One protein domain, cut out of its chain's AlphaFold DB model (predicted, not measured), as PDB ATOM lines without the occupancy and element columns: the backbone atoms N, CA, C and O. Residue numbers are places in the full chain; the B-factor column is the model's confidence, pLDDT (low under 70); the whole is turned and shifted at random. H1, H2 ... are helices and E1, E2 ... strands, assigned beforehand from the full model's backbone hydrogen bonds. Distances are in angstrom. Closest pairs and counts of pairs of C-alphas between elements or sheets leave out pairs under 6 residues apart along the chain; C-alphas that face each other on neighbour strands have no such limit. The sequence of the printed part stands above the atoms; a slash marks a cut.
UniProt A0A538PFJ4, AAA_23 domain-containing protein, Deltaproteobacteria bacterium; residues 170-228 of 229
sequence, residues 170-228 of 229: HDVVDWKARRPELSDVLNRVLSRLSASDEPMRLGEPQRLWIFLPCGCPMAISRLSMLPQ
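What this domain is: This is residues 170 to 228 of the 229 residues of the protein "AAA_23 domain-containing protein" of Deltaproteobacteria bacterium (UniProt A0A538PFJ4). A long two-stranded hairpin, E2 and E3, reaches away as an arm from a small body made of two helices and a short strand pair. In the body H2 packs along E1, which pairs with E4, and H1 sits at a steep angle by the first turns of H2; the strands of the arm continue from this pair, E1 leading to E2 and E3 running on into E4. The printed part has 59 residues, with two named helices and four named strands in the order H1, H2, E1, E2, E3, E4; both two-stranded sheets, E1 - E4 and E2 - E3, are antiparallel, and the class is mixed, helices and strands. The whole is loose, with a radius of gyration of the C-alphas of 14.6 A, and only just flat, spanning 45 by 29 by 12 A.

Where its parts are: H1 is residues 170 to 178, beginning at C-alpha 170 at (-19.049, -19.821, -35.432) and 11.9 A long. H2, the longest helix, is residues 180 to 193 and 19.9 A long. E1 is residues 200 to 202. E2 is residues 206 to 211, 15.8 A long, with C-alpha 211 at (-37.778, -28.741, -44.388). E3 is residues 217 to 222, 15.5 A long. E4 is residues 225 to 227 and ends at C-alpha 227 at (-20.162, -8.498, -53.216).

How they stand to each other: H1 and H2 touch, H2 with residues 181 to 183 alone, and the closest C-alphas are those of Trp 175 and Ser 183, 5.6 A apart. Their lines stand at a steep tilt of 55 degrees, and they run opposite ways. In both helices every O i to N i+4 pair is within hydrogen-bond range. The closest C-alphas of H2 and E1 are those of Asn 187 and Arg 201, 5.6 A apart. H2 and E4 are apart. E1 and E4 are antiparallel neighbours at 130 degrees, with N 201 and O 226 at 3.0 A, within hydrogen-bond range. E2 and E3 form a hairpin at 150 degrees between their directions; N 208 and O 220 are 2.8 A apart and N 222 and O 206 2.9 A, both within hydrogen-bond range. E3 runs on into E4 across a break of 2 residues, at 62 degrees. H1 and H2 are both apart from E2 and E3.

The domain as a whole: The two C-alphas farthest apart are those of Ser 196 and Cys 214, 44.9 A. The printed part has no cut. The link from H2 to E1, with 6 residues, is short, and the other links are tight. The mean pLDDT of the printed part is 78.1, and residues 207 to 228 are under 70.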
ATOM      1  N   HIS A 170     -18.674 -20.116 -36.814       89.12
ATOM      2  CA  HIS A 170     -19.049 -19.821 -35.432       89.12
ATOM      3  C   HIS A 170     -18.286 -18.615 -34.887       89.12
ATOM      4  O   HIS A 170     -18.913 -17.715 -34.330       89.12
ATOM      5  N   ASP A 171     -16.974 -18.553 -35.120       90.94
ATOM      6  CA  ASP A 171     -16.150 -17.434 -34.669       90.94
ATOM      7  C   ASP A 171     -16.609 -16.109 -35.290       90.94
ATOM      8  O   ASP A 171     -16.782 -15.129 -34.573       90.94
ATOM      9  N   VAL A 172     -16.902 -16.063 -36.594       90.50
ATOM     10  CA  VAL A 172     -17.381 -14.830 -37.240       90.50
ATOM     11  C   VAL A 172     -18.752 -14.399 -36.717       90.50
ATOM     12  O   VAL A 172     -18.975 -13.204 -36.515       90.50
ATOM     13  N   VAL A 173     -19.674 -15.342 -36.500       89.81
ATOM     14  CA  VAL A 173     -20.989 -15.039 -35.911       89.81
ATOM     15  C   VAL A 173     -20.817 -14.449 -34.512       89.81
ATOM     16  O   VAL A 173     -21.435 -13.433 -34.188       89.81
ATOM     17  N   ASP A 174     -19.930 -15.037 -33.710       90.12
ATOM     18  CA  ASP A 174     -19.621 -14.557 -32.370       90.12
ATOM     19  C   ASP A 174     -18.932 -13.194 -32.381       90.12
ATOM     20  O   ASP A 174     -19.274 -12.332 -31.568       90.12
ATOM     21  N   TRP A 175     -18.005 -12.957 -33.313       92.44
ATOM     22  CA  TRP A 175     -17.342 -11.665 -33.465       92.44
ATOM     23  C   TRP A 175     -18.338 -10.583 -33.855       92.44
ATOM     24  O   TRP A 175     -18.392  -9.557 -33.190       92.44
ATOM     25  N   LYS A 176     -19.207 -10.822 -34.840       88.94
ATOM     26  CA  LYS A 176     -20.239  -9.841 -35.207       88.94
ATOM     27  C   LYS A 176     -21.152  -9.473 -34.036       88.94
ATOM     28  O   LYS A 176     -21.534  -8.316 -33.906       88.94
ATOM     29  N   ALA A 177     -21.489 -10.438 -33.179       88.75
ATOM     30  CA  ALA A 177     -22.384 -10.206 -32.050       88.75
ATOM     31  C   ALA A 177     -21.695  -9.565 -30.833       88.75
ATOM     32  O   ALA A 177     -22.322  -8.787 -30.116       88.75
ATOM     33  N   ARG A 178     -20.441  -9.937 -30.546       92.88
ATOM     34  CA  ARG A 178     -19.790  -9.652 -29.252       92.88
ATOM     35  C   ARG A 178     -18.458  -8.912 -29.358       92.88
ATOM     36  O   ARG A 178     -18.005  -8.381 -28.349       92.88
ATOM     37  N   ARG A 179     -17.813  -8.933 -30.526       92.19
ATOM     38  CA  ARG A 179     -16.470  -8.383 -30.790       92.19
ATOM     39  C   ARG A 179     -16.378  -7.816 -32.215       92.19
ATOM     40  O   ARG A 179     -15.631  -8.358 -33.044       92.19
ATOM     41  N   PRO A 180     -17.185  -6.792 -32.551       91.19
ATOM     42  CA  PRO A 180     -17.269  -6.271 -33.913       91.19
ATOM     43  C   PRO A 180     -15.903  -5.825 -34.453       91.19
ATOM     44  O   PRO A 180     -15.635  -6.010 -35.639       91.19
ATOM     45  N   GLU A 181     -14.985  -5.387 -33.589       94.19
ATOM     46  CA  GLU A 181     -13.616  -5.017 -33.943       94.19
ATOM     47  C   GLU A 181     -12.832  -6.152 -34.625       94.19
ATOM     48  O   GLU A 181     -12.038  -5.896 -35.535       94.19
ATOM     49  N   LEU A 182     -13.073  -7.413 -34.245       91.44
ATOM     50  CA  LEU A 182     -12.451  -8.577 -34.887       91.44
ATOM     51  C   LEU A 182     -13.069  -8.844 -36.261       91.44
ATOM     52  O   LEU A 182     -12.356  -9.155 -37.219       91.44
ATOM     53  N   SER A 183     -14.386  -8.663 -36.385       90.00
ATOM     54  CA  SER A 183     -15.067  -8.771 -37.677       90.00
ATOM     55  C   SER A 183     -14.632  -7.668 -38.653       90.00
ATOM     56  O   SER A 183     -14.472  -7.933 -39.844       90.00
ATOM     57  N   ASP A 184     -14.319  -6.470 -38.152       92.25
ATOM     58  CA  ASP A 184     -13.786  -5.357 -38.944       92.25
ATOM     59  C   ASP A 184     -12.352  -5.609 -39.418       92.25
ATOM     60  O   ASP A 184     -11.973  -5.214 -40.523       92.25
ATOM     61  N   VAL A 185     -11.524  -6.272 -38.604       94.12
ATOM     62  CA  VAL A 185     -10.204  -6.748 -39.051       94.12
ATOM     63  C   VAL A 185     -10.367  -7.740 -40.201       94.12
ATOM     64  O   VAL A 185      -9.728  -7.562 -41.239       94.12
ATOM     65  N   LEU A 186     -11.243  -8.740 -40.064       91.56
ATOM     66  CA  LEU A 186     -11.454  -9.730 -41.121       91.56
ATOM     67  C   LEU A 186     -12.026  -9.095 -42.398       91.56
ATOM     68  O   LEU A 186     -11.534  -9.389 -43.485       91.56
ATOM     69  N   ASN A 187     -12.983  -8.170 -42.289       92.56
ATOM     70  CA  ASN A 187     -13.478  -7.413 -43.442       92.56
ATOM     71  C   ASN A 187     -12.352  -6.644 -44.145       92.56
ATOM     72  O   ASN A 187     -12.260  -6.699 -45.366       92.56
ATOM     73  N   ARG A 188     -11.448  -5.990 -43.401       94.00
ATOM     74  CA  ARG A 188     -10.284  -5.305 -43.994       94.00
ATOM     75  C   ARG A 188      -9.351  -6.266 -44.727       94.00
ATOM     76  O   ARG A 188      -8.839  -5.907 -45.785       94.00
ATOM     77  N   VAL A 189      -9.135  -7.468 -44.191       93.56
ATOM     78  CA  VAL A 189      -8.354  -8.514 -44.872       93.56
ATOM     79  C   VAL A 189      -9.049  -8.937 -46.165       93.56
ATOM     80  O   VAL A 189      -8.414  -8.919 -47.217       93.56
ATOM     81  N   LEU A 190     -10.351  -9.237 -46.117       91.88
ATOM     82  CA  LEU A 190     -11.131  -9.594 -47.305       91.88
ATOM     83  C   LEU A 190     -11.076  -8.494 -48.361       91.88
ATOM     84  O   LEU A 190     -10.754  -8.789 -49.506       91.88
ATOM     85  N   SER A 191     -11.261  -7.226 -47.988       92.00
ATOM     86  CA  SER A 191     -11.169  -6.103 -48.929       92.00
ATOM     87  C   SER A 191      -9.804  -5.998 -49.613       92.00
ATOM     88  O   SER A 191      -9.731  -5.541 -50.746       92.00
ATOM     89  N   ARG A 192      -8.715  -6.409 -48.950       93.75
ATOM     90  CA  ARG A 192      -7.367  -6.414 -49.544       93.75
ATOM     91  C   ARG A 192      -7.093  -7.621 -50.433       93.75
ATOM     92  O   ARG A 192      -6.273  -7.505 -51.336       93.75
ATOM     93  N   LEU A 193      -7.725  -8.758 -50.151       92.38
ATOM     94  CA  LEU A 193      -7.578  -9.989 -50.932       92.38
ATOM     95  C   LEU A 193      -8.564 -10.082 -52.100       92.38
ATOM     96  O   LEU A 193      -8.364 -10.896 -52.996       92.38
ATOM     97  N   SER A 194      -9.624  -9.279 -52.077       91.50
ATOM     98  CA  SER A 194     -10.644  -9.269 -53.119       91.50
ATOM     99  C   SER A 194     -10.098  -8.739 -54.438       91.50
ATOM    100  O   SER A 194      -9.305  -7.795 -54.457       91.50
ATOM    101  N   ALA A 195     -10.579  -9.306 -55.542       89.81
ATOM    102  CA  ALA A 195     -10.375  -8.716 -56.854       89.81
ATOM    103  C   ALA A 195     -11.145  -7.388 -56.955       89.81
ATOM    104  O   ALA A 195     -12.166  -7.195 -56.290       89.81
ATOM    105  N   SER A 196     -10.659  -6.455 -57.776       86.69
ATOM    106  CA  SER A 196     -11.288  -5.133 -57.921       86.69
ATOM    107  C   SER A 196     -12.712  -5.203 -58.478       86.69
ATOM    108  O   SER A 196     -13.522  -4.326 -58.197       86.69
ATOM    109  N   ASP A 197     -13.000  -6.227 -59.276       90.38
ATOM    110  CA  ASP A 197     -14.286  -6.509 -59.912       90.38
ATOM    111  C   ASP A 197     -15.192  -7.441 -59.087       90.38
ATOM    112  O   ASP A 197     -16.396  -7.495 -59.336       90.38
ATOM    113  N   GLU A 198     -14.656  -8.111 -58.062       88.38
ATOM    114  CA  GLU A 198     -15.407  -8.996 -57.164       88.38
ATOM    115  C   GLU A 198     -15.067  -8.712 -55.683       88.38
ATOM    116  O   GLU A 198     -14.399  -9.506 -55.011       88.38
ATOM    117  N   PRO A 199     -15.496  -7.555 -55.137       88.25
ATOM    118  CA  PRO A 199     -15.163  -7.155 -53.773       88.25
ATOM    119  C   PRO A 199     -15.893  -8.018 -52.738       88.25
ATOM    120  O   PRO A 199     -17.115  -8.014 -52.687       88.25
ATOM    121  N   MET A 200     -15.182  -8.709 -51.849       87.25
ATOM    122  CA  MET A 200     -15.757  -9.595 -50.833       87.25
ATOM    123  C   MET A 200     -15.878  -8.908 -49.467       87.25
ATOM    124  O   MET A 200     -14.944  -8.269 -48.976       87.25
ATOM    125  N   ARG A 201     -17.018  -9.113 -48.796       86.75
ATOM    126  CA  ARG A 201     -17.229  -8.768 -47.378       86.75
ATOM    127  C   ARG A 201     -18.015  -9.842 -46.636       86.75
ATOM    128  O   ARG A 201     -18.762 -10.610 -47.244       86.75
ATOM    129  N   LEU A 202     -17.909  -9.840 -45.309       87.88
ATOM    130  CA  LEU A 202     -18.717 -10.697 -44.445       87.88
ATOM    131  C   LEU A 202     -20.188 -10.266 -44.491       87.88
ATOM    132  O   LEU A 202     -20.557  -9.198 -43.995       87.88
ATOM    133  N   GLY A 203     -21.045 -11.123 -45.034       83.88
ATOM    134  CA  GLY A 203     -22.495 -10.977 -44.983       83.88
ATOM    135  C   GLY A 203     -23.058 -11.210 -43.584       83.88
ATOM    136  O   GLY A 203     -22.364 -11.684 -42.680       83.88
ATOM    137  N   GLU A 204     -24.317 -10.842 -43.374       82.06
ATOM    138  CA  GLU A 204     -24.985 -11.082 -42.094       82.06
ATOM    139  C   GLU A 204     -25.200 -12.582 -41.846       82.06
ATOM    140  O   GLU A 204     -25.492 -13.321 -42.793       82.06
ATOM    141  N   PRO A 205     -25.055 -13.055 -40.594       80.44
ATOM    142  CA  PRO A 205     -25.425 -14.415 -40.229       80.44
ATOM    143  C   PRO A 205     -26.886 -14.696 -40.580       80.44
ATOM    144  O   PRO A 205     -27.786 -13.976 -40.151       80.44
ATOM    145  N   GLN A 206     -27.142 -15.770 -41.327       74.00
ATOM    146  CA  GLN A 206     -28.500 -16.188 -41.668       74.00
ATOM    147  C   GLN A 206     -28.799 -17.571 -41.101       74.00
ATOM    148  O   GLN A 206     -28.003 -18.500 -41.251       74.00
ATOM    149  N   ARG A 207     -29.975 -17.723 -40.478       68.62
ATOM    150  CA  ARG A 207     -30.550 -19.038 -40.172       68.62
ATOM    151  C   ARG A 207     -31.390 -19.499 -41.352       68.62
ATOM    152  O   ARG A 207     -32.368 -18.851 -41.714       68.62
ATOM    153  N   LEU A 208     -31.006 -20.628 -41.924       67.94
ATOM    154  CA  LEU A 208     -31.750 -21.328 -42.955       67.94
ATOM    155  C   LEU A 208     -32.571 -22.433 -42.301       67.94
ATOM    156  O   LEU A 208     -32.046 -23.228 -41.521       67.94
ATOM    157  N   TRP A 209     -33.850 -22.480 -42.651       65.94
ATOM    158  CA  TRP A 209     -34.742 -23.574 -42.298       65.94
ATOM    159  C   TRP A 209     -34.843 -24.501 -43.502       65.94
ATOM    160  O   TRP A 209     -35.364 -24.101 -44.543       65.94
ATOM    161  N   ILE A 210     -34.324 -25.722 -43.377       65.06
ATOM    162  CA  ILE A 210     -34.537 -26.760 -44.386       65.06
ATOM    163  C   ILE A 210     -35.636 -27.678 -43.866       65.06
ATOM    164  O   ILE A 210     -35.493 -28.298 -42.809       65.06
ATOM    165  N   PHE A 211     -36.732 -27.755 -44.615       52.91
ATOM    166  CA  PHE A 211     -37.778 -28.741 -44.388       52.91
ATOM    167  C   PHE A 211     -37.339 -30.054 -45.028       52.91
ATOM    168  O   PHE A 211     -37.311 -30.181 -46.252       52.91
ATOM    169  N   LEU A 212     -36.953 -31.024 -44.200       54.72
ATOM    170  CA  LEU A 212     -36.742 -32.388 -44.671       54.72
ATOM    171  C   LEU A 212     -38.104 -33.055 -44.941       54.72
ATOM    172  O   LEU A 212     -39.089 -32.689 -44.296       54.72
ATOM    173  N   PRO A 213     -38.180 -34.057 -45.841       58.72
ATOM    174  CA  PRO A 213     -39.434 -34.739 -46.197       58.72
ATOM    175  C   PRO A 213     -40.206 -35.312 -44.996       58.72
ATOM    176  O   PRO A 213     -41.412 -35.518 -45.068       58.72
ATOM    177  N   CYS A 214     -39.515 -35.546 -43.880       64.44
ATOM    178  CA  CYS A 214     -40.059 -36.027 -42.615       64.44
ATOM    179  C   CYS A 214     -40.659 -34.929 -41.706       64.44
ATOM    180  O   CYS A 214     -41.062 -35.234 -40.588       64.44
ATOM    181  N   GLY A 215     -40.741 -33.669 -42.150       50.78
ATOM    182  CA  GLY A 215     -41.453 -32.592 -41.444       50.78
ATOM    183  C   GLY A 215     -40.713 -31.961 -40.256       50.78
ATOM    184  O   GLY A 215     -41.219 -31.010 -39.667       50.78
ATOM    185  N   CYS A 216     -39.508 -32.429 -39.919       45.16
ATOM    186  CA  CYS A 216     -38.679 -31.813 -38.884       45.16
ATOM    187  C   CYS A 216     -37.865 -30.638 -39.460       45.16
ATOM    188  O   CYS A 216     -37.050 -30.858 -40.364       45.16
ATOM    189  N   PRO A 217     -38.032 -29.401 -38.952       47.19
ATOM    190  CA  PRO A 217     -37.204 -28.278 -39.369       47.19
ATOM    191  C   PRO A 217     -35.778 -28.447 -38.831       47.19
ATOM    192  O   PRO A 217     -35.558 -28.510 -37.621       47.19
ATOM    193  N   MET A 218     -34.794 -28.484 -39.730       46.00
ATOM    194  CA  MET A 218     -33.378 -28.360 -39.375       46.00
ATOM    195  C   MET A 218     -32.943 -26.903 -39.530       46.00
ATOM    196  O   MET A 218     -33.121 -26.307 -40.595       46.00
ATOM    197  N   ALA A 219     -32.360 -26.340 -38.470       49.09
ATOM    198  CA  ALA A 219     -31.755 -25.013 -38.496       49.09
ATOM    199  C   ALA A 219     -30.275 -25.123 -38.885       49.09
ATOM    200  O   ALA A 219     -29.490 -25.776 -38.196       49.09
ATOM    201  N   ILE A 220     -29.883 -24.455 -39.967       54.25
ATOM    202  CA  ILE A 220     -28.486 -24.351 -40.400       54.25
ATOM    203  C   ILE A 220     -28.094 -22.877 -40.387       54.25
ATOM    204  O   ILE A 220     -28.797 -22.041 -40.950       54.25
ATOM    205  N   SER A 221     -26.974 -22.546 -39.749       57.12
ATOM    206  CA  SER A 221     -26.417 -21.192 -39.813       57.12
ATOM    207  C   SER A 221     -25.476 -21.091 -41.009       57.12
ATOM    208  O   SER A 221     -24.610 -21.948 -41.187       57.12
ATOM    209  N   ARG A 222     -25.647 -20.055 -41.831       63.16
ATOM    210  CA  ARG A 222     -24.775 -19.759 -42.971       63.16
ATOM    211  C   ARG A 222     -24.213 -18.352 -42.832       63.16
ATOM    212  O   ARG A 222     -24.940 -17.407 -42.531       63.16
ATOM    213  N   LEU A 223     -22.924 -18.230 -43.113       61.69
ATOM    214  CA  LEU A 223     -22.266 -16.963 -43.391       61.69
ATOM    215  C   LEU A 223     -22.058 -16.864 -44.905       61.69
ATOM    216  O   LEU A 223     -21.641 -17.836 -45.538       61.69
ATOM    217  N   SER A 224     -22.382 -15.717 -45.494       67.56
ATOM    218  CA  SER A 224     -22.136 -15.451 -46.914       67.56
ATOM    219  C   SER A 224     -20.952 -14.504 -47.077       67.56
ATOM    220  O   SER A 224     -20.786 -13.576 -46.291       67.56
ATOM    221  N   MET A 225     -20.129 -14.735 -48.098       69.38
ATOM    222  CA  MET A 225     -19.253 -13.699 -48.644       69.38
ATOM    223  C   MET A 225     -20.087 -12.968 -49.692       69.38
ATOM    224  O   MET A 225     -20.592 -13.609 -50.614       69.38
ATOM    225  N   LEU A 226     -20.313 -11.669 -49.513       68.44
ATOM    226  CA  LEU A 226     -21.161 -10.889 -50.413       68.44
ATOM    227  C   LEU A 226     -20.328  -9.890 -51.213       68.44
ATOM    228  O   LEU A 226     -19.405  -9.307 -50.634       68.44
ATOM    229  N   PRO A 227     -20.704  -9.621 -52.478       55.59
ATOM    230  CA  PRO A 227     -20.162  -8.498 -53.216       55.59
ATOM    231  C   PRO A 227     -20.457  -7.185 -52.477       55.59
ATOM    232  O   PRO A 227     -21.571  -6.964 -51.975       55.59
ATOM    233  N   GLN A 228     -19.463  -6.308 -52.383       57.28
ATOM    234  CA  GLN A 228     -19.679  -4.921 -51.986       57.28
ATOM    235  C   GLN A 228     -20.365  -4.192 -53.156       57.28
ATOM    236  O   GLN A 228     -19.813  -4.130 -54.249       57.28
TER     237      GLN A 228